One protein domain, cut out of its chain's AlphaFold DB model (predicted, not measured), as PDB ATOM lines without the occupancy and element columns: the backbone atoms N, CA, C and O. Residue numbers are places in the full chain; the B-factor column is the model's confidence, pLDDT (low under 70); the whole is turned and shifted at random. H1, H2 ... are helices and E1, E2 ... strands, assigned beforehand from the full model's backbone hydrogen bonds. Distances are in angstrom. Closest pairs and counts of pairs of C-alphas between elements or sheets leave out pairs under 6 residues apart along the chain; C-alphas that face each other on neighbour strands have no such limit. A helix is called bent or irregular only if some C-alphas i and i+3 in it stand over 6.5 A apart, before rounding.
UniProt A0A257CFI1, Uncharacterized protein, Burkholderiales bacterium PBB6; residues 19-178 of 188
ATOM      1  N   GLU A  19      95.199  22.290  18.146       84.50
ATOM      2  CA  GLU A  19      94.196  22.447  19.204       84.50
ATOM      3  C   GLU A  19      92.858  22.952  18.651       84.50
ATOM      4  O   GLU A  19      91.810  22.386  18.958       84.50
ATOM      5  N   ARG A  20      92.881  23.967  17.775       83.62
ATOM      6  CA  ARG A  20      91.669  24.454  17.099       83.62
ATOM      7  C   ARG A  20      91.029  23.381  16.223       83.62
ATOM      8  O   ARG A  20      89.812  23.246  16.249       83.62
ATOM      9  N   ASP A  21      91.824  22.616  15.483       85.69
ATOM     10  CA  ASP A  21      91.317  21.540  14.627       85.69
ATOM     11  C   ASP A  21      90.681  20.414  15.454       85.69
ATOM     12  O   ASP A  21      89.625  19.895  15.088       85.69
ATOM     13  N   LEU A  22      91.267  20.079  16.607       86.38
ATOM     14  CA  LEU A  22      90.701  19.113  17.549       86.38
ATOM     15  C   LEU A  22      89.388  19.612  18.159       86.38
ATOM     16  O   LEU A  22      88.419  18.856  18.204       86.38
ATOM     17  N   LEU A  23      89.329  20.874  18.591       89.06
ATOM     18  CA  LEU A  23      88.101  21.476  19.121       89.06
ATOM     19  C   LEU A  23      86.987  21.477  18.073       89.06
ATOM     20  O   LEU A  23      85.887  21.002  18.343       89.06
ATOM     21  N   ASN A  24      87.300  21.910  16.854       89.31
ATOM     22  CA  ASN A  24      86.399  21.862  15.709       89.31
ATOM     23  C   ASN A  24      85.881  20.429  15.469       89.31
ATOM     24  O   ASN A  24      84.672  20.201  15.350       89.31
ATOM     25  N   ALA A  25      86.770  19.432  15.451       88.38
ATOM     26  CA  ALA A  25      86.385  18.033  15.271       88.38
ATOM     27  C   ALA A  25      85.436  17.542  16.378       88.38
ATOM     28  O   ALA A  25      84.415  16.923  16.074       88.38
ATOM     29  N   VAL A  26      85.723  17.861  17.644       92.12
ATOM     30  CA  VAL A  26      84.859  17.513  18.785       92.12
ATOM     31  C   VAL A  26      83.492  18.184  18.664       92.12
ATOM     32  O   VAL A  26      82.470  17.516  18.820       92.12
ATOM     33  N   GLU A  27      83.449  19.470  18.325       93.69
ATOM     34  CA  GLU A  27      82.197  20.197  18.104       93.69
ATOM     35  C   GLU A  27      81.388  19.609  16.946       93.69
ATOM     36  O   GLU A  27      80.168  19.492  17.042       93.69
ATOM     37  N   SER A  28      82.052  19.185  15.869       93.44
ATOM     38  CA  SER A  28      81.396  18.499  14.754       93.44
ATOM     39  C   SER A  28      80.815  17.154  15.163       93.44
ATOM     40  O   SER A  28      79.671  16.864  14.825       93.44
ATOM     41  N   VAL A  29      81.560  16.341  15.915       93.00
ATOM     42  CA  VAL A  29      81.055  15.062  16.434       93.00
ATOM     43  C   VAL A  29      79.852  15.296  17.342       93.00
ATOM     44  O   VAL A  29      78.824  14.641  17.168       93.00
ATOM     45  N   ALA A  30      79.933  16.271  18.249       95.00
ATOM     46  CA  ALA A  30      78.802  16.665  19.081       95.00
ATOM     47  C   ALA A  30      77.606  17.107  18.222       95.00
ATOM     48  O   ALA A  30      76.486  16.672  18.471       95.00
ATOM     49  N   GLY A  31      77.831  17.895  17.169       95.81
ATOM     50  CA  GLY A  31      76.779  18.330  16.250       95.81
ATOM     51  C   GLY A  31      76.131  17.180  15.472       95.81
ATOM     52  O   GLY A  31      74.912  17.174  15.302       95.81
ATOM     53  N   ILE A  32      76.911  16.177  15.054       95.00
ATOM     54  CA  ILE A  32      76.399  14.961  14.402       95.00
ATOM     55  C   ILE A  32      75.453  14.215  15.346       95.00
ATOM     56  O   ILE A  32      74.296  13.974  14.998       95.00
ATOM     57  N   TYR A  33      75.913  13.888  16.558       95.75
ATOM     58  CA  TYR A  33      75.090  13.165  17.530       95.75
ATOM     59  C   TYR A  33      73.876  13.974  17.984       95.75
ATOM     60  O   TYR A  33      72.795  13.410  18.126       95.75
ATOM     61  N   SER A  34      74.013  15.292  18.132       96.69
ATOM     62  CA  SER A  34      72.879  16.170  18.411       96.69
ATOM     63  C   SER A  34      71.852  16.167  17.284       96.69
ATOM     64  O   SER A  34      70.661  16.154  17.566       96.69
ATOM     65  N   SER A  35      72.271  16.145  16.017       97.38
ATOM     66  CA  SER A  35      71.345  16.049  14.878       97.38
ATOM     67  C   SER A  35      70.565  14.734  14.892       97.38
ATOM     68  O   SER A  35      69.346  14.738  14.733       97.38
ATOM     69  N   ILE A  36      71.252  13.618  15.167       96.38
ATOM     70  CA  ILE A  36      70.621  12.301  15.337       96.38
ATOM     71  C   ILE A  36      69.635  12.342  16.509       96.38
ATOM     72  O   ILE A  36      68.495  11.919  16.375       96.38
ATOM     73  N   TYR A  37      70.033  12.908  17.648       97.38
ATOM     74  CA  TYR A  37      69.150  13.020  18.803       97.38
ATOM     75  C   TYR A  37      67.931  13.905  18.526       97.38
ATOM     76  O   TYR A  37      66.833  13.571  18.951       97.38
ATOM     77  N   VAL A  38      68.085  15.011  17.791       98.38
ATOM     78  CA  VAL A  38      66.963  15.869  17.376       98.38
ATOM     79  C   VAL A  38      66.002  15.120  16.453       98.38
ATOM     80  O   VAL A  38      64.791  15.275  16.595       98.38
ATOM     81  N   HIS A  39      66.522  14.303  15.536       98.25
ATOM     82  CA  HIS A  39      65.704  13.428  14.701       98.25
ATOM     83  C   HIS A  39      64.873  12.469  15.565       98.25
ATOM     84  O   HIS A  39      63.647  12.469  15.487       98.25
ATOM     85  N   GLU A  40      65.510  11.723  16.467       97.88
ATOM     86  CA  GLU A  40      64.790  10.811  17.364       97.88
ATOM     87  C   GLU A  40      63.822  11.545  18.302       97.88
ATOM     88  O   GLU A  40      62.709  11.093  18.555       97.88
ATOM     89  N   ALA A  41      64.187  12.736  18.774       98.06
ATOM     90  CA  ALA A  41      63.301  13.565  19.580       98.06
ATOM     91  C   ALA A  41      62.044  13.989  18.806       98.06
ATOM     92  O   ALA A  41      60.974  14.076  19.404       98.06
ATOM     93  N   GLY A  42      62.141  14.201  17.490       98.31
ATOM     94  CA  GLY A  42      60.983  14.432  16.623       98.31
ATOM     95  C   GLY A  42      59.991  13.271  16.665       98.31
ATOM     96  O   GLY A  42      58.809  13.487  16.946       98.31
ATOM     97  N   HIS A  43      60.495  12.044  16.488       98.25
ATOM     98  CA  HIS A  43      59.706  10.816  16.635       98.25
ATOM     99  C   HIS A  43      59.099  10.706  18.029       98.25
ATOM    100  O   HIS A  43      57.894  10.503  18.169       98.25
ATOM    101  N   ALA A  44      59.904  10.910  19.070       98.25
ATOM    102  CA  ALA A  44      59.472  10.775  20.456       98.25
ATOM    103  C   ALA A  44      58.353  11.759  20.821       98.25
ATOM    104  O   ALA A  44      57.387  11.372  21.481       98.25
ATOM    105  N   LEU A  45      58.447  13.011  20.364       98.12
ATOM    106  CA  LEU A  45      57.413  14.025  20.580       98.12
ATOM    107  C   LEU A  45      56.088  13.620  19.935       98.12
ATOM    108  O   LEU A  45      55.039  13.723  20.571       98.12
ATOM    109  N   VAL A  46      56.122  13.121  18.696       98.19
ATOM    110  CA  VAL A  46      54.911  12.633  18.026       98.19
ATOM    111  C   VAL A  46      54.374  11.378  18.708       98.19
ATOM    112  O   VAL A  46      53.172  11.282  18.930       98.19
ATOM    113  N   TYR A  47      55.234  10.447  19.124       98.06
ATOM    114  CA  TYR A  47      54.818   9.253  19.861       98.06
ATOM    115  C   TYR A  47      54.075   9.639  21.144       98.06
ATOM    116  O   TYR A  47      52.972   9.146  21.381       98.06
ATOM    117  N   GLN A  48      54.628  10.562  21.937       97.25
ATOM    118  CA  GLN A  48      53.976  11.077  23.144       97.25
ATOM    119  C   GLN A  48      52.642  11.765  22.826       97.25
ATOM    120  O   GLN A  48      51.640  11.480  23.482       97.25
ATOM    121  N   ALA A  49      52.595  12.615  21.796       97.38
ATOM    122  CA  ALA A  49      51.370  13.301  21.379       97.38
ATOM    123  C   ALA A  49      50.262  12.332  20.925       97.38
ATOM    124  O   ALA A  49      49.079  12.609  21.107       97.38
ATOM    125  N   LEU A  50      50.643  11.179  20.372       97.31
ATOM    126  CA  LEU A  50      49.740  10.105  19.954       97.31
ATOM    127  C   LEU A  50      49.391   9.117  21.082       97.31
ATOM    128  O   LEU A  50      48.708   8.119  20.846       97.31
ATOM    129  N   GLY A  51      49.830   9.389  22.314       96.56
ATOM    130  CA  GLY A  51      49.492   8.598  23.495       96.56
ATOM    131  C   GLY A  51      50.392   7.385  23.736       96.56
ATOM    132  O   GLY A  51      49.962   6.436  24.394       96.56
ATOM    133  N   ALA A  52      51.622   7.380  23.213       97.12
ATOM    134  CA  ALA A  52      52.606   6.370  23.585       97.12
ATOM    135  C   ALA A  52      52.999   6.495  25.065       97.12
ATOM    136  O   ALA A  52      53.234   7.584  25.585       97.12
ATOM    137  N   SER A  53      53.147   5.345  25.712       96.12
ATOM    138  CA  SER A  53      53.787   5.177  27.020       96.12
ATOM    139  C   SER A  53      55.210   4.636  26.850       96.12
ATOM    140  O   SER A  53      55.559   4.146  25.773       96.12
ATOM    141  N   ASP A  54      56.035   4.725  27.897       95.38
ATOM    142  CA  ASP A  54      57.421   4.225  27.910       95.38
ATOM    143  C   ASP A  54      58.279   4.731  26.730       95.38
ATOM    144  O   ASP A  54      59.078   3.982  26.165       95.38
ATOM    145  N   VAL A  55      58.093   5.991  26.318       96.88
ATOM    146  CA  VAL A  55      58.844   6.554  25.188       96.88
ATOM    147  C   VAL A  55      60.317   6.685  25.559       96.88
ATOM    148  O   VAL A  55      60.656   7.322  26.556       96.88
ATOM    149  N   SER A  56      61.192   6.103  24.743       96.75
ATOM    150  CA  SER A  56      62.640   6.154  24.937       96.75
ATOM    151  C   SER A  56      63.371   6.447  23.633       96.75
ATOM    152  O   SER A  56      62.930   6.045  22.555       96.75
ATOM    153  N   ILE A  57      64.489   7.159  23.763       96.50
ATOM    154  CA  ILE A  57      65.411   7.502  22.682       96.50
ATOM    155  C   ILE A  57      66.754   6.848  23.000       96.50
ATOM    156  O   ILE A  57      67.292   7.029  24.093       96.50
ATOM    157  N   GLU A  58      67.308   6.122  22.038       93.62
ATOM    158  CA  GLU A  58      68.628   5.505  22.127       93.62
ATOM    159  C   GLU A  58      69.548   6.095  21.052       93.62
ATOM    160  O   GLU A  58      69.314   5.912  19.857       93.62
ATOM    161  N   VAL A  59      70.599   6.809  21.472       91.25
ATOM    162  CA  VAL A  59      71.605   7.405  20.579       91.25
ATOM    163  C   VAL A  59      73.005   7.254  21.201       91.25
ATOM    164  O   VAL A  59      73.246   7.823  22.266       91.25
ATOM    165  N   PRO A  60      73.949   6.545  20.554       86.69
ATOM    166  CA  PRO A  60      73.737   5.703  19.383       86.69
ATOM    167  C   PRO A  60      72.916   4.454  19.720       86.69
ATOM    168  O   PRO A  60      73.055   3.885  20.803       86.69
ATOM    169  N   ARG A  61      72.129   3.975  18.757       83.50
ATOM    170  CA  ARG A  61      71.542   2.631  18.826       83.50
ATOM    171  C   ARG A  61      72.643   1.573  18.979       83.50
ATOM    172  O   ARG A  61      73.640   1.597  18.255       83.50
ATOM    173  N   ARG A  62      72.452   0.595  19.872       71.81
ATOM    174  CA  ARG A  62      73.355  -0.560  20.034       71.81
ATOM    175  C   ARG A  62      73.734  -1.199  18.693       71.81
ATOM    176  O   ARG A  62      72.879  -1.679  17.954       71.81
ATOM    177  N   GLY A  63      75.042  -1.279  18.441       67.56
ATOM    178  CA  GLY A  63      75.624  -1.960  17.279       67.56
ATOM    179  C   GLY A  63      75.934  -1.059  16.079       67.56
ATOM    180  O   GLY A  63      76.531  -1.541  15.119       67.56
ATOM    181  N   THR A  64      75.594   0.232  16.124       76.12
ATOM    182  CA  THR A  64      75.834   1.187  15.029       76.12
ATOM    183  C   THR A  64      76.251   2.557  15.571       76.12
ATOM    184  O   THR A  64      75.747   3.004  16.586       76.12
ATOM    185  N   ILE A  65      77.196   3.241  14.913       76.25
ATOM    186  CA  ILE A  65      77.814   4.475  15.449       76.25
ATOM    187  C   ILE A  65      77.131   5.786  15.013       76.25
ATOM    188  O   ILE A  65      77.292   6.800  15.676       76.25
ATOM    189  N   PHE A  66      76.346   5.787  13.931       82.75
ATOM    190  CA  PHE A  66      75.671   6.986  13.401       82.75
ATOM    191  C   PHE A  66      74.185   6.717  13.162       82.75
ATOM    192  O   PHE A  66      73.696   6.754  12.036       82.75
ATOM    193  N   SER A  67      73.479   6.366  14.229       85.44
ATOM    194  CA  SER A  67      72.059   6.015  14.173       85.44
ATOM    195  C   SER A  67      71.398   6.240  15.518       85.44
ATOM    196  O   SER A  67      72.032   6.007  16.551       85.44
ATOM    197  N   GLY A  68      70.119   6.585  15.496       91.56
ATOM    198  CA  GLY A  68      69.267   6.579  16.667       91.56
ATOM    199  C   GLY A  68      68.175   5.525  16.560       91.56
ATOM    200  O   GLY A  68      68.045   4.827  15.549       91.56
ATOM    201  N   GLN A  69      67.435   5.370  17.648       93.19
ATOM    202  CA  GLN A  69      66.165   4.672  17.644       93.19
ATOM    203  C   GLN A  69      65.237   5.287  18.684       93.19
ATOM    204  O   GLN A  69      65.607   5.449  19.846       93.19
ATOM    205  N   THR A  70      64.001   5.534  18.271       95.50
ATOM    206  CA  THR A  70      62.897   5.872  19.160       95.50
ATOM    207  C   THR A  70      61.988   4.667  19.325       95.50
ATOM    208  O   THR A  70      61.666   3.968  18.364       95.50
ATOM    209  N   SER A  71      61.559   4.403  20.554       94.44
ATOM    210  CA  SER A  71      60.569   3.367  20.846       94.44
ATOM    211  C   SER A  71      59.491   3.892  21.786       94.44
ATOM    212  O   SER A  71      59.713   4.843  22.532       94.44
ATOM    213  N   GLY A  72      58.306   3.284  21.736       94.69
ATOM    214  CA  GLY A  72      57.184   3.594  22.616       94.69
ATOM    215  C   GLY A  72      56.091   2.536  22.502       94.69
ATOM    216  O   GLY A  72      56.014   1.812  21.507       94.69
ATOM    217  N   LYS A  73      55.252   2.424  23.533       95.56
ATOM    218  CA  LYS A  73      54.134   1.473  23.583       95.56
ATOM    219  C   LYS A  73      52.809   2.198  23.432       95.56
ATOM    220  O   LYS A  73      52.448   3.022  24.272       95.56
ATOM    221  N   PHE A  74      52.054   1.835  22.404       95.25
ATOM    222  CA  PHE A  74      50.714   2.363  22.172       95.25
ATOM    223  C   PHE A  74      49.662   1.407  22.736       95.25
ATOM    224  O   PHE A  74      49.693   0.208  22.468       95.25
ATOM    225  N   SER A  75      48.716   1.943  23.507       91.56
ATOM    226  CA  SER A  75      47.595   1.179  24.078       91.56
ATOM    227  C   SER A  75      46.554   0.767  23.033       91.56
ATOM    228  O   SER A  75      45.780  -0.162  23.255       91.56
ATOM    229  N   ARG A  76      46.553   1.439  21.876       94.81
ATOM    230  CA  ARG A  76      45.755   1.094  20.700       94.81
ATOM    231  C   ARG A  76      46.623   1.073  19.443       94.81
ATOM    232  O   ARG A  76      47.638   1.768  19.395       94.81
ATOM    233  N   PRO A  77      46.204   0.364  18.385       93.56
ATOM    234  CA  PRO A  77      46.812   0.526  17.077       93.56
ATOM    235  C   PRO A  77      46.715   1.983  16.600       93.56
ATOM    236  O   PRO A  77      45.664   2.623  16.709       93.56
ATOM    237  N   LEU A  78      47.813   2.492  16.047       95.75
ATOM    238  CA  LEU A  78      47.819   3.770  15.344       95.75
ATOM    239  C   LEU A  78      47.068   3.649  14.017       95.75
ATOM    240  O   LEU A  78      47.232   2.659  13.292       95.75
ATOM    241  N   THR A  79      46.291   4.683  13.700       96.88
ATOM    242  CA  THR A  79      45.674   4.874  12.385       96.88
ATOM    243  C   THR A  79      46.744   5.095  11.315       96.88
ATOM    244  O   THR A  79      47.906   5.376  11.610       96.88
ATOM    245  N   GLN A  80      46.346   4.994  10.049       96.44
ATOM    246  CA  GLN A  80      47.246   5.201   8.918       96.44
ATOM    247  C   GLN A  80      47.936   6.577   8.963       96.44
ATOM    248  O   GLN A  80      49.161   6.655   8.896       96.44
ATOM    249  N   GLY A  81      47.160   7.651   9.143       96.75
ATOM    250  CA  GLY A  81      47.691   9.016   9.193       96.75
ATOM    251  C   GLY A  81      48.633   9.252  10.377       96.75
ATOM    252  O   GLY A  81      49.638   9.938  10.235       96.75
ATOM    253  N   GLU A  82      48.362   8.631  11.525       97.69
ATOM    254  CA  GLU A  82      49.232   8.718  12.706       97.69
ATOM    255  C   GLU A  82      50.582   8.031  12.481       97.69
ATOM    256  O   GLU A  82      51.614   8.572  12.869       97.69
ATOM    257  N   ARG A  83      50.593   6.872  11.810       96.81
ATOM    258  CA  ARG A  83      51.841   6.188  11.438       96.81
ATOM    259  C   ARG A  83      52.641   6.981  10.413       96.81
ATOM    260  O   ARG A  83      53.854   7.085  10.546       96.81
ATOM    261  N   GLN A  84      51.968   7.570   9.424       97.06
ATOM    262  CA  GLN A  84      52.611   8.446   8.445       97.06
ATOM    263  C   GLN A  84      53.244   9.665   9.120       97.06
ATOM    264  O   GLN A  84      54.400   9.977   8.853       97.06
ATOM    265  N   LEU A  85      52.507  10.323  10.023       97.12
ATOM    266  CA  LEU A  85      53.005  11.465  10.788       97.12
ATOM    267  C   LEU A  85      54.217  11.082  11.639       97.12
ATOM    268  O   LEU A  85      55.217  11.792  11.622       97.12
ATOM    269  N   ALA A  86      54.132   9.958  12.352       96.81
ATOM    270  CA  ALA A  86      55.242   9.409  13.113       96.81
ATOM    271  C   ALA A  86      56.469   9.202  12.214       96.81
ATOM    272  O   ALA A  86      57.506   9.793  12.486       96.81
ATOM    273  N   ALA A  87      56.332   8.486  11.095       95.94
ATOM    274  CA  ALA A  87      57.436   8.177  10.185       95.94
ATOM    275  C   ALA A  87      58.156   9.418   9.626       95.94
ATOM    276  O   ALA A  87      59.364   9.394   9.442       95.94
ATOM    277  N   VAL A  88      57.453  10.528   9.374       97.00
ATOM    278  CA  VAL A  88      58.091  11.746   8.832       97.00
ATOM    279  C   VAL A  88      58.648  12.683   9.907       97.00
ATOM    280  O   VAL A  88      59.392  13.615   9.589       97.00
ATOM    281  N   SER A  89      58.263  12.491  11.170       98.00
ATOM    282  CA  SER A  89      58.467  13.492  12.219       98.00
ATOM    283  C   SER A  89      59.932  13.707  12.590       98.00
ATOM    284  O   SER A  89      60.342  14.858  12.769       98.00
ATOM    285  N   GLY A  90      60.745  12.649  12.622       97.50
ATOM    286  CA  GLY A  90      62.176  12.777  12.883       97.50
ATOM    287  C   GLY A  90      62.917  13.546  11.792       97.50
ATOM    288  O   GLY A  90      63.665  14.487  12.079       97.50
ATOM    289  N   LEU A  91      62.650  13.236  10.520       97.25
ATOM    290  CA  LEU A  91      63.197  13.989   9.384       97.25
ATOM    291  C   LEU A  91      62.757  15.455   9.408       97.25
ATOM    292  O   LEU A  91      63.572  16.349   9.167       97.25
ATOM    293  N   ALA A  92      61.489  15.724   9.730       97.81
ATOM    294  CA  ALA A  92      60.989  17.088   9.863       97.81
ATOM    295  C   ALA A  92      61.718  17.853  10.981       97.81
ATOM    296  O   ALA A  92      62.181  18.970  10.747       97.81
ATOM    297  N   ALA A  93      61.886  17.252  12.161       98.38
ATOM    298  CA  ALA A  93      62.579  17.868  13.291       98.38
ATOM    299  C   ALA A  93      64.049  18.191  12.969       98.38
ATOM    300  O   ALA A  93      64.498  19.320  13.189       98.38
ATOM    301  N   ALA A  94      64.784  17.243  12.381       97.50
ATOM    302  CA  ALA A  94      66.177  17.449  11.989       97.50
ATOM    303  C   ALA A  94      66.322  18.545  10.918       97.50
ATOM    304  O   ALA A  94      67.190  19.415  11.022       97.50
ATOM    305  N   ASN A  95      65.435  18.557   9.919       98.00
ATOM    306  CA  ASN A  95      65.443  19.583   8.878       98.00
ATOM    307  C   ASN A  95      65.069  20.968   9.431       98.00
ATOM    308  O   ASN A  95      65.703  21.951   9.050       98.00
ATOM    309  N   LEU A  96      64.128  21.061  10.378       98.12
ATOM    310  CA  LEU A  96      63.810  22.310  11.083       98.12
ATOM    311  C   LEU A  96      64.996  22.830  11.906       98.12
ATOM    312  O   LEU A  96      65.280  24.029  11.882       98.12
ATOM    313  N   ALA A  97      65.734  21.952  12.588       97.25
ATOM    314  CA  ALA A  97      66.969  22.345  13.264       97.25
ATOM    315  C   ALA A  97      68.027  22.852  12.268       97.25
ATOM    316  O   ALA A  97      68.662  23.879  12.510       97.25
ATOM    317  N   GLY A  98      68.157  22.202  11.107       96.19
ATOM    318  CA  GLY A  98      68.984  22.690  10.001       96.19
ATOM    319  C   GLY A  98      68.547  24.068   9.484       96.19
ATOM    320  O   GLY A  98      69.390  24.935   9.240       96.19
ATOM    321  N   GLU A  99      67.241  24.325   9.378       97.62
ATOM    322  CA  GLU A  99      66.709  25.637   8.990       97.62
ATOM    323  C   GLU A  99      67.107  26.746   9.962       97.62
ATOM    324  O   GLU A  99      67.442  27.848   9.522       97.62
ATOM    325  N   LEU A 100      67.140  26.473  11.271       96.38
ATOM    326  CA  LEU A 100      67.619  27.449  12.252       96.38
ATOM    327  C   LEU A 100      69.062  27.872  11.952       96.38
ATOM    328  O   LEU A 100      69.369  29.065  11.981       96.38
ATOM    329  N   VAL A 101      69.925  26.923  11.577       95.44
ATOM    330  CA  VAL A 101      71.303  27.213  11.152       95.44
ATOM    331  C   VAL A 101      71.302  28.052   9.877       95.44
ATOM    332  O   VAL A 101      71.933  29.108   9.831       95.44
ATOM    333  N   LEU A 102      70.526  27.665   8.860       95.94
ATOM    334  CA  LEU A 102      70.420  28.421   7.607       95.94
ATOM    335  C   LEU A 102      69.919  29.857   7.820       95.94
ATOM    336  O   LEU A 102      70.289  30.757   7.060       95.94
ATOM    337  N   GLN A 103      69.069  30.099   8.816       96.50
ATOM    338  CA  GLN A 103      68.443  31.397   9.072       96.50
ATOM    339  C   GLN A 103      69.249  32.311   9.998       96.50
ATOM    340  O   GLN A 103      69.084  33.526   9.906       96.50
ATOM    341  N   ARG A 104      70.123  31.773  10.857       95.94
ATOM    342  CA  ARG A 104      70.848  32.550  11.876       95.94
ATOM    343  C   ARG A 104      72.324  32.743  11.498       95.94
ATOM    344  O   ARG A 104      73.107  31.818  11.690       95.94
ATOM    345  N   PRO A 105      72.748  33.946  11.051       93.81
ATOM    346  CA  PRO A 105      74.135  34.202  10.645       93.81
ATOM    347  C   PRO A 105      75.187  33.863  11.703       93.81
ATOM    348  O   PRO A 105      76.257  33.363  11.373       93.81
ATOM    349  N   GLY A 106      74.861  34.063  12.986       93.88
ATOM    350  CA  GLY A 106      75.751  33.712  14.096       93.88
ATOM    351  C   GLY A 106      76.093  32.220  14.185       93.88
ATOM    352  O   GLY A 106      77.108  31.870  14.773       93.88
ATOM    353  N   LEU A 107      75.293  31.342  13.570       93.44
ATOM    354  CA  LEU A 107      75.525  29.896  13.559       93.44
ATOM    355  C   LEU A 107      76.348  29.429  12.350       93.44
ATOM    356  O   LEU A 107      76.852  28.313  12.353       93.44
ATOM    357  N   HIS A 108      76.529  30.262  11.319       93.06
ATOM    358  CA  HIS A 108      77.123  29.834  10.041       93.06
ATOM    359  C   HIS A 108      78.585  29.418  10.154       93.06
ATOM    360  O   HIS A 108      79.061  28.627   9.345       93.06
ATOM    361  N   ARG A 109      79.296  29.931  11.159       88.88
ATOM    362  CA  ARG A 109      80.701  29.603  11.435       88.88
ATOM    363  C   ARG A 109      80.881  28.638  12.601       88.88
ATOM    364  O   ARG A 109      82.016  28.309  12.908       88.88
ATOM    365  N   SER A 110      79.793  28.212  13.246       92.44
ATOM    366  CA  SER A 110      79.858  27.237  14.330       92.44
ATOM    367  C   SER A 110      80.031  25.840  13.733       92.44
ATOM    368  O   SER A 110      79.141  25.387  13.004       92.44
ATOM    369  N   PRO A 111      81.130  25.136  14.042       92.31
ATOM    370  CA  PRO A 111      81.328  23.777  13.565       92.31
ATOM    371  C   PRO A 111      80.254  22.802  14.044       92.31
ATOM    372  O   PRO A 111      79.753  21.995  13.262       92.31
ATOM    373  N   TYR A 112      79.819  22.949  15.295       94.88
ATOM    374  CA  TYR A 112      78.663  22.237  15.833       94.88
ATOM    375  C   TYR A 112      77.401  22.456  14.984       94.88
ATOM    376  O   TYR A 112      76.757  21.499  14.555       94.88
ATOM    377  N   ALA A 113      77.049  23.712  14.692       95.25
ATOM    378  CA  ALA A 113      75.834  24.022  13.937       95.25
ATOM    379  C   ALA A 113      75.915  23.550  12.475       95.25
ATOM    380  O   ALA A 113      74.937  23.032  11.931       95.25
ATOM    381  N   GLN A 114      77.084  23.682  11.842       94.56
ATOM    382  CA  GLN A 114      77.329  23.140  10.504       94.56
ATOM    383  C   GLN A 114      77.163  21.623  10.479       94.56
ATOM    384  O   GLN A 114      76.549  21.102   9.551       94.56
ATOM    385  N   ALA A 115      77.664  20.922  11.496       95.00
ATOM    386  CA  ALA A 115      77.495  19.484  11.618       95.00
ATOM    387  C   ALA A 115      76.032  19.090  11.855       95.00
ATOM    388  O   ALA A 115      75.583  18.103  11.273       95.00
ATOM    389  N   VAL A 116      75.255  19.876  12.614       96.25
ATOM    390  CA  VAL A 116      73.809  19.641  12.773       96.25
ATOM    391  C   VAL A 116      73.088  19.702  11.426       96.25
ATOM    392  O   VAL A 116      72.391  18.752  11.060       96.25
ATOM    393  N   LEU A 117      73.294  20.789  10.673       96.56
ATOM    394  CA  LEU A 117      72.720  20.968   9.338       96.56
ATOM    395  C   LEU A 117      73.210  19.880   8.376       96.56
ATOM    396  O   LEU A 117      72.404  19.210   7.742       96.56
ATOM    397  N   GLY A 118      74.523  19.675   8.291       95.44
ATOM    398  CA  GLY A 118      75.134  18.712   7.380       95.44
ATOM    399  C   GLY A 118      74.667  17.283   7.630       95.44
ATOM    400  O   GLY A 118      74.368  16.566   6.680       95.44
ATOM    401  N   THR A 119      74.518  16.889   8.895       95.69
ATOM    402  CA  THR A 119      74.000  15.564   9.262       95.69
ATOM    403  C   THR A 119      72.539  15.400   8.860       95.69
ATOM    404  O   THR A 119      72.189  14.347   8.338       95.69
ATOM    405  N   ALA A 120      71.699  16.430   9.011       96.56
ATOM    406  CA  ALA A 120      70.312  16.378   8.544       96.56
ATOM    407  C   ALA A 120      70.233  16.201   7.015       96.56
ATOM    408  O   ALA A 120      69.494  15.353   6.519       96.56
ATOM    409  N   LEU A 121      71.059  16.939   6.261       97.00
ATOM    410  CA  LEU A 121      71.129  16.827   4.800       97.00
ATOM    411  C   LEU A 121      71.643  15.458   4.338       97.00
ATOM    412  O   LEU A 121      71.061  14.849   3.441       97.00
ATOM    413  N   ILE A 122      72.707  14.948   4.965       95.06
ATOM    414  CA  ILE A 122      73.219  13.601   4.688       95.06
ATOM    415  C   ILE A 122      72.161  12.557   5.045       95.06
ATOM    416  O   ILE A 122      71.939  11.638   4.263       95.06
ATOM    417  N   SER A 123      71.480  12.712   6.182       94.94
ATOM    418  CA  SER A 123      70.423  11.801   6.619       94.94
ATOM    419  C   SER A 123      69.299  11.710   5.586       94.94
ATOM    420  O   SER A 123      68.927  10.600   5.212       94.94
ATOM    421  N   ASN A 124      68.832  12.837   5.037       97.31
ATOM    422  CA  ASN A 124      67.829  12.854   3.965       97.31
ATOM    423  C   ASN A 124      68.256  11.993   2.764       97.31
ATOM    424  O   ASN A 124      67.491  11.152   2.293       97.31
ATOM    425  N   VAL A 125      69.488  12.181   2.279       96.88
ATOM    426  CA  VAL A 125      70.016  11.424   1.133       96.88
ATOM    427  C   VAL A 125      70.192   9.953   1.491       96.88
ATOM    428  O   VAL A 125      69.797   9.089   0.715       96.88
ATOM    429  N   MET A 126      70.724   9.654   2.676       94.44
ATOM    430  CA  MET A 126      70.931   8.286   3.146       94.44
ATOM    431  C   MET A 126      69.621   7.516   3.274       94.44
ATOM    432  O   MET A 126      69.580   6.360   2.864       94.44
ATOM    433  N   HIS A 127      68.553   8.142   3.775       95.31
ATOM    434  CA  HIS A 127      67.227   7.526   3.833       95.31
ATOM    435  C   HIS A 127      66.736   7.142   2.433       95.31
ATOM    436  O   HIS A 127      66.343   6.001   2.192       95.31
ATOM    437  N   VAL A 128      66.846   8.064   1.476       97.50
ATOM    438  CA  VAL A 128      66.453   7.819   0.083       97.50
ATOM    439  C   VAL A 128      67.306   6.722  -0.550       97.50
ATOM    440  O   VAL A 128      66.775   5.770  -1.112       97.50
ATOM    441  N   THR A 129      68.632   6.804  -0.433       96.06
ATOM    442  CA  THR A 129      69.536   5.795  -0.989       96.06
ATOM    443  C   THR A 129      69.261   4.421  -0.395       96.06
ATOM    444  O   THR A 129      69.145   3.456  -1.144       96.06
ATOM    445  N   GLN A 130      69.143   4.307   0.929       94.19
ATOM    446  CA  GLN A 130      68.900   3.025   1.583       94.19
ATOM    447  C   GLN A 130      67.559   2.425   1.176       94.19
ATOM    448  O   GLN A 130      67.528   1.239   0.880       94.19
ATOM    449  N   TYR A 131      66.509   3.237   1.063       95.62
ATOM    450  CA  TYR A 131      65.202   2.776   0.604       95.62
ATOM    451  C   TYR A 131      65.268   2.110  -0.784       95.62
ATOM    452  O   TYR A 131      64.752   1.015  -0.978       95.62
ATOM    453  N   TYR A 132      65.976   2.713  -1.747       96.00
ATOM    454  CA  TYR A 132      66.073   2.155  -3.107       96.00
ATOM    455  C   TYR A 132      67.147   1.076  -3.292       96.00
ATOM    456  O   TYR A 132      67.189   0.438  -4.341       96.00
ATOM    457  N   THR A 133      68.051   0.891  -2.328       95.31
ATOM    458  CA  THR A 133      69.208  -0.016  -2.488       95.31
ATOM    459  C   THR A 133      69.253  -1.152  -1.479       95.31
ATOM    460  O   THR A 133      69.992  -2.115  -1.687       95.31
ATOM    461  N   LYS A 134      68.483  -1.074  -0.393       92.00
ATOM    462  CA  LYS A 134      68.420  -2.102   0.643       92.00
ATOM    463  C   LYS A 134      67.027  -2.703   0.705       92.00
ATOM    464  O   LYS A 134      66.031  -2.050   0.437       92.00
ATOM    465  N   VAL A 135      66.977  -3.968   1.106       88.88
ATOM    466  CA  VAL A 135      65.725  -4.694   1.324       88.88
ATOM    467  C   VAL A 135      65.540  -4.877   2.823       88.88
ATOM    468  O   VAL A 135      66.424  -5.412   3.499       88.88
ATOM    469  N   ARG A 136      64.403  -4.427   3.366       87.19
ATOM    470  CA  ARG A 136      64.099  -4.576   4.794       87.19
ATOM    471  C   ARG A 136      64.099  -6.051   5.205       87.19
ATOM    472  O   ARG A 136      63.529  -6.899   4.526       87.19
ATOM    473  N   GLY A 137      64.739  -6.348   6.333       86.62
ATOM    474  CA  GLY A 137      64.917  -7.701   6.863       86.62
ATOM    475  C   GLY A 137      66.090  -8.469   6.245       86.62
ATOM    476  O   GLY A 137      66.441  -9.535   6.745       86.62
ATOM    477  N   VAL A 138      66.741  -7.932   5.208       87.50
ATOM    478  CA  VAL A 138      67.895  -8.560   4.551       87.50
ATOM    479  C   VAL A 138      69.185  -7.883   5.007       87.50
ATOM    480  O   VAL A 138      69.271  -6.660   5.098       87.50
ATOM    481  N   GLY A 139      70.212  -8.681   5.319       80.44
ATOM    482  CA  GLY A 139      71.544  -8.164   5.663       80.44
ATOM    483  C   GLY A 139      71.573  -7.265   6.907       80.44
ATOM    484  O   GLY A 139      72.408  -6.370   6.993       80.44
ATOM    485  N   GLY A 140      70.638  -7.460   7.843       80.06
ATOM    486  CA  GLY A 140      70.535  -6.660   9.068       80.06
ATOM    487  C   GLY A 140      69.914  -5.270   8.882       80.06
ATOM    488  O   GLY A 140      69.879  -4.495   9.836       80.06
ATOM    489  N   TYR A 141      69.409  -4.934   7.690       84.69
ATOM    490  CA  TYR A 141      68.693  -3.680   7.471       84.69
ATOM    491  C   TYR A 141      67.280  -3.751   8.056       84.69
ATOM    492  O   TYR A 141      66.437  -4.509   7.581       84.69
ATOM    493  N   VAL A 142      67.015  -2.958   9.093       85.31
ATOM    494  CA  VAL A 142      65.723  -2.974   9.799       85.31
ATOM    495  C   VAL A 142      64.635  -2.126   9.134       85.31
ATOM    496  O   VAL A 142      63.475  -2.267   9.500       85.31
ATOM    497  N   GLY A 143      64.991  -1.311   8.140       88.31
ATOM    498  CA  GLY A 143      64.131  -0.264   7.584       88.31
ATOM    499  C   GLY A 143      64.525   1.126   8.086       88.31
ATOM    500  O   GLY A 143      65.260   1.256   9.069       88.31
ATOM    501  N   ASN A 144      64.070   2.155   7.381       92.94
ATOM    502  CA  ASN A 144      64.222   3.561   7.740       92.94
ATOM    503  C   ASN A 144      62.870   4.293   7.674       92.94
ATOM    504  O   ASN A 144      61.848   3.699   7.335       92.94
ATOM    505  N   ASP A 145      62.861   5.593   7.953       95.25
ATOM    506  CA  ASP A 145      61.640   6.408   7.967       95.25
ATOM    507  C   ASP A 145      60.808   6.353   6.668       95.25
ATOM    508  O   ASP A 145      59.583   6.455   6.716       95.25
ATOM    509  N   ILE A 146      61.433   6.160   5.499       96.81
ATOM    510  CA  ILE A 146      60.719   6.010   4.219       96.81
ATOM    511  C   ILE A 146      60.048   4.635   4.133       96.81
ATOM    512  O   ILE A 146      58.900   4.553   3.695       96.81
ATOM    513  N   ASP A 147      60.721   3.572   4.588       96.50
ATOM    514  CA  ASP A 147      60.133   2.226   4.666       96.50
ATOM    515  C   ASP A 147      58.906   2.204   5.594       96.50
ATOM    516  O   ASP A 147      57.906   1.541   5.304       96.50
ATOM    517  N   GLU A 148      58.979   2.923   6.716       95.06
ATOM    518  CA  GLU A 148      57.872   3.049   7.672       95.06
ATOM    519  C   GLU A 148      56.725   3.895   7.105       95.06
ATOM    520  O   GLU A 148      55.550   3.550   7.259       95.06
ATOM    521  N   TYR A 149      57.046   4.971   6.383       96.94
ATOM    522  CA  TYR A 149      56.049   5.792   5.704       96.94
ATOM    523  C   TYR A 149      55.306   5.012   4.609       96.94
ATOM    524  O   TYR A 149      54.079   5.103   4.521       96.94
ATOM    525  N   GLU A 150      56.013   4.203   3.813       97.31
ATOM    526  CA  GLU A 150      55.399   3.312   2.819       97.31
ATOM    527  C   GLU A 150      54.511   2.254   3.481       97.31
ATOM    528  O   GLU A 150      53.373   2.051   3.056       97.31
ATOM    529  N   LEU A 151      54.982   1.612   4.557       95.25
ATOM    530  CA  LEU A 151      54.176   0.651   5.318       95.25
ATOM    531  C   LEU A 151      52.893   1.260   5.882       95.25
ATOM    532  O   LEU A 151      51.877   0.575   6.018       95.25
ATOM    533  N   ALA A 152      52.927   2.548   6.203       95.75
ATOM    534  CA  ALA A 152      51.763   3.320   6.593       95.75
ATOM    535  C   ALA A 152      50.899   3.746   5.387       95.75
ATOM    536  O   ALA A 152      50.076   4.651   5.502       95.75
ATOM    537  N   GLY A 153      51.076   3.153   4.205       96.50
ATOM    538  CA  GLY A 153      50.339   3.479   2.983       96.50
ATOM    539  C   GLY A 153      50.670   4.856   2.402       96.50
ATOM    540  O   GLY A 153      49.860   5.417   1.663       96.50
ATOM    541  N   GLY A 154      51.800   5.446   2.793       97.00
ATOM    542  CA  GLY A 154      52.329   6.666   2.197       97.00
ATOM    543  C   GLY A 154      53.003   6.388   0.852       97.00
ATOM    544  O   GLY A 154      53.376   5.260   0.551       97.00
ATOM    545  N   ASN A 155      53.173   7.423   0.024       97.31
ATOM    546  CA  ASN A 155      53.927   7.305  -1.226       97.31
ATOM    547  C   ASN A 155      55.428   7.590  -0.982       97.31
ATOM    548  O   ASN A 155      55.798   8.762  -0.816       97.31
ATOM    549  N   PRO A 156      56.306   6.569  -0.999       96.62
ATOM    550  CA  PRO A 156      57.730   6.731  -0.700       96.62
ATOM    551  C   PRO A 156      58.463   7.601  -1.728       96.62
ATOM    552  O   PRO A 156      59.440   8.272  -1.387       96.62
ATOM    553  N   HIS A 157      57.981   7.666  -2.973       97.56
ATOM    554  CA  HIS A 157      58.567   8.513  -4.014       97.56
ATOM    555  C   HIS A 157      58.336   9.998  -3.736       97.56
ATOM    556  O   HIS A 157      59.240  10.806  -3.944       97.56
ATOM    557  N   VAL A 158      57.156  10.364  -3.219       96.00
ATOM    558  CA  VAL A 158      56.858  11.752  -2.827       96.00
ATOM    559  C   VAL A 158      57.751  12.168  -1.665       96.00
ATOM    560  O   VAL A 158      58.388  13.218  -1.732       96.00
ATOM    561  N   MET A 159      57.860  11.326  -0.635       96.12
ATOM    562  CA  MET A 159      58.750  11.584   0.498       96.12
ATOM    563  C   MET A 159      60.206  11.710   0.036       96.12
ATOM    564  O   MET A 159      60.871  12.692   0.359       96.12
ATOM    565  N   SER A 160      60.675  10.792  -0.812       97.62
ATOM    566  CA  SER A 160      62.022  10.844  -1.389       97.62
ATOM    567  C   SER A 160      62.280  12.142  -2.158       97.62
ATOM    568  O   SER A 160      63.310  12.789  -1.963       97.62
ATOM    569  N   ALA A 161      61.337  12.552  -3.012       97.88
ATOM    570  CA  ALA A 161      61.445  13.778  -3.796       97.88
ATOM    571  C   ALA A 161      61.503  15.024  -2.901       97.88
ATOM    572  O   ALA A 161      62.300  15.925  -3.164       97.88
ATOM    573  N   VAL A 162      60.714  15.063  -1.823       97.44
ATOM    574  CA  VAL A 162      60.749  16.153  -0.837       97.44
ATOM    575  C   VAL A 162      62.100  16.209  -0.126       97.44
ATOM    576  O   VAL A 162      62.687  17.284  -0.038       97.44
ATOM    577  N   LEU A 163      62.632  15.072   0.331       97.94
ATOM    578  CA  LEU A 163      63.906  15.012   1.055       97.94
ATOM    579  C   LEU A 163      65.097  15.422   0.175       97.94
ATOM    580  O   LEU A 163      65.931  16.233   0.592       97.94
ATOM    581  N   VAL A 164      65.162  14.922  -1.063       97.94
ATOM    582  CA  VAL A 164      66.201  15.321  -2.029       97.94
ATOM    583  C   VAL A 164      66.022  16.780  -2.441       97.94
ATOM    584  O   VAL A 164      66.987  17.544  -2.431       97.94
ATOM    585  N   GLY A 165      64.794  17.196  -2.758       97.94
ATOM    586  CA  GLY A 165      64.483  18.566  -3.162       97.94
ATOM    587  C   GLY A 165      64.847  19.586  -2.087       97.94
ATOM    588  O   GLY A 165      65.506  20.587  -2.381       97.94
ATOM    589  N   TYR A 166      64.497  19.305  -0.829       97.81
ATOM    590  CA  TYR A 166      64.909  20.113   0.314       97.81
ATOM    591  C   TYR A 166      66.432  20.144   0.456       97.81
ATOM    592  O   TYR A 166      67.003  21.218   0.628       97.81
ATOM    593  N   THR A 167      67.103  18.998   0.311       97.62
ATOM    594  CA  THR A 167      68.565  18.926   0.422       97.62
ATOM    595  C   THR A 167      69.261  19.802  -0.617       97.62
ATOM    596  O   THR A 167      70.116  20.617  -0.267       97.62
ATOM    597  N   VAL A 168      68.836  19.727  -1.880       97.44
ATOM    598  CA  VAL A 168      69.355  20.579  -2.959       97.44
ATOM    599  C   VAL A 168      69.075  22.060  -2.680       97.44
ATOM    600  O   VAL A 168      69.958  22.907  -2.842       97.44
ATOM    601  N   LEU A 169      67.863  22.398  -2.226       97.31
ATOM    602  CA  LEU A 169      67.494  23.774  -1.886       97.31
ATOM    603  C   LEU A 169      68.339  24.331  -0.729       97.31
ATOM    604  O   LEU A 169      68.807  25.472  -0.798       97.31
ATOM    605  N   ALA A 170      68.543  23.535   0.320       96.69
ATOM    606  CA  ALA A 170      69.364  23.883   1.469       96.69
ATOM    607  C   ALA A 170      70.820  24.103   1.049       96.69
ATOM    608  O   ALA A 170      71.369  25.164   1.339       96.69
ATOM    609  N   MET A 171      71.409  23.190   0.268       95.19
ATOM    610  CA  MET A 171      72.768  23.348  -0.266       95.19
ATOM    611  C   MET A 171      72.912  24.614  -1.120       95.19
ATOM    612  O   MET A 171      73.869  25.369  -0.948       95.19
ATOM    613  N   ARG A 172      71.930  24.928  -1.975       95.38
ATOM    614  CA  ARG A 172      71.922  26.184  -2.747       95.38
ATOM    615  C   ARG A 172      71.899  27.415  -1.836       95.38
ATOM    616  O   ARG A 172      72.532  28.427  -2.138       95.38
ATOM    617  N   ARG A 173      71.158  27.367  -0.726       95.38
ATOM    618  CA  ARG A 173      71.129  28.453   0.269       95.38
ATOM    619  C   ARG A 173      72.436  28.546   1.048       95.38
ATOM    620  O   ARG A 173      72.878  29.664   1.288       95.38
ATOM    621  N   MET A 174      73.054  27.418   1.391       94.19
ATOM    622  CA  MET A 174      74.382  27.379   2.002       94.19
ATOM    623  C   MET A 174      75.415  28.032   1.088       94.19
ATOM    624  O   MET A 174      76.109  28.937   1.533       94.19
ATOM    625  N   GLN A 175      75.434  27.675  -0.200       92.62
ATOM    626  CA  GLN A 175      76.311  28.293  -1.198       92.62
ATOM    627  C   GLN A 175      76.108  29.815  -1.263       92.62
ATOM    628  O   GLN A 175      77.069  30.570  -1.151       92.62
ATOM    629  N   LYS A 176      74.855  30.284  -1.378       92.75
ATOM    630  CA  LYS A 176      74.532  31.725  -1.420       92.75
ATOM    631  C   LYS A 176      74.926  32.487  -0.152       92.75
ATOM    632  O   LYS A 176      75.170  33.685  -0.228       92.75
ATOM    633  N   LYS A 177      74.913  31.822   1.002       91.50
ATOM    634  CA  LYS A 177      75.231  32.406   2.312       91.50
ATOM    635  C   LYS A 177      76.656  32.100   2.773       91.50
ATOM    636  O   LYS A 177      77.001  32.452   3.894       91.50
ATOM    637  N   GLU A 178      77.454  31.443   1.932       89.12
ATOM    638  CA  GLU A 178      78.833  31.036   2.229       89.12
ATOM    639  C   GLU A 178      78.959  30.171   3.492       89.12
ATOM    640  O   GLU A 178      79.948  30.236   4.219       89.12
TER     641      GLU A 178
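Overview. This is residues 19 to 178 of the 188 residues of an uncharacterized protein of Burkholderiales bacterium PBB6 (UniProt A0A257CFI1). Three helices, H2b, H3 and H5, form an up-and-down bundle, each running against the one before it in the chain, and the long helix H1 crosses H2b and H3 on the side away from H5. The hairpin of antiparallel strands E1 and E2 packs on residues 36 to 48 of H1, while short H2a and H4 stand side by side near one end of the bundle. The printed part has 160 residues, with five named helices and two named strands in the order H1 E1 E2 H2 H3 H4 H5; its class is mostly helix. It is compact, with a radius of gyration of the C-alphas of 16.2 A, and only just elongated, spanning 50 by 33 by 31 A.

Arrangement. H1 is residues 19 to 49. E1, residues 52 to 58, and E2, residues 69 to 74, form a hairpin, with N 53 and O 73 within hydrogen-bond range at 2.8 A; the closest C-alphas of H1 and E2, Glu 40 and Thr 70, are 5.6 A apart. H2, residues 80 to 103, was assigned as one helix by its hydrogen bonds but is bent, with C-alphas 87 and 90 7.1 A apart; its arms are H2a, residues 80 to 87, and H2b, residues 90 to 103. H1 touches H2b with residues 35 to 43 alone, closest at C-alphas His 39 and Gly 90, 4.0 A. H3, residues 111 to 133, forms a helical hairpin with H2b, closest at C-alphas Gly 98 and Leu 117, 4.2 A. H4, residues 145 to 151, touches H2a, closest at C-alphas Ala 87 and Asp 145, 5.1 A. H5, residues 156 to 176, touches H3 at a shallow tilt of 31 degrees, opposite ways, closest at C-alphas Asn 124 and Leu 163, 5.3 A. H1 and H5 are apart. In H1, H2a, H2b, H3, H4 and H5 every O i to N i+4 pair is within hydrogen-bond range.

Along the chain. H1 begins at C-alpha 19 (94.196, 22.447, 19.204) and is 43.8 A long. H3 is 31.2 A long, and H5, 30.1 A long, ends at C-alpha 176 (74.532, 31.725, -1.420).

Size, cuts and confidence. The two C-alphas farthest apart, those of Glu 19 and Arg 76, are 53.0 A apart. The printed part has no cut; the link from H3 to H4 is long, with 11 residues. Mean pLDDT of the printed part is 94.0, and residue 63 alone is under 70.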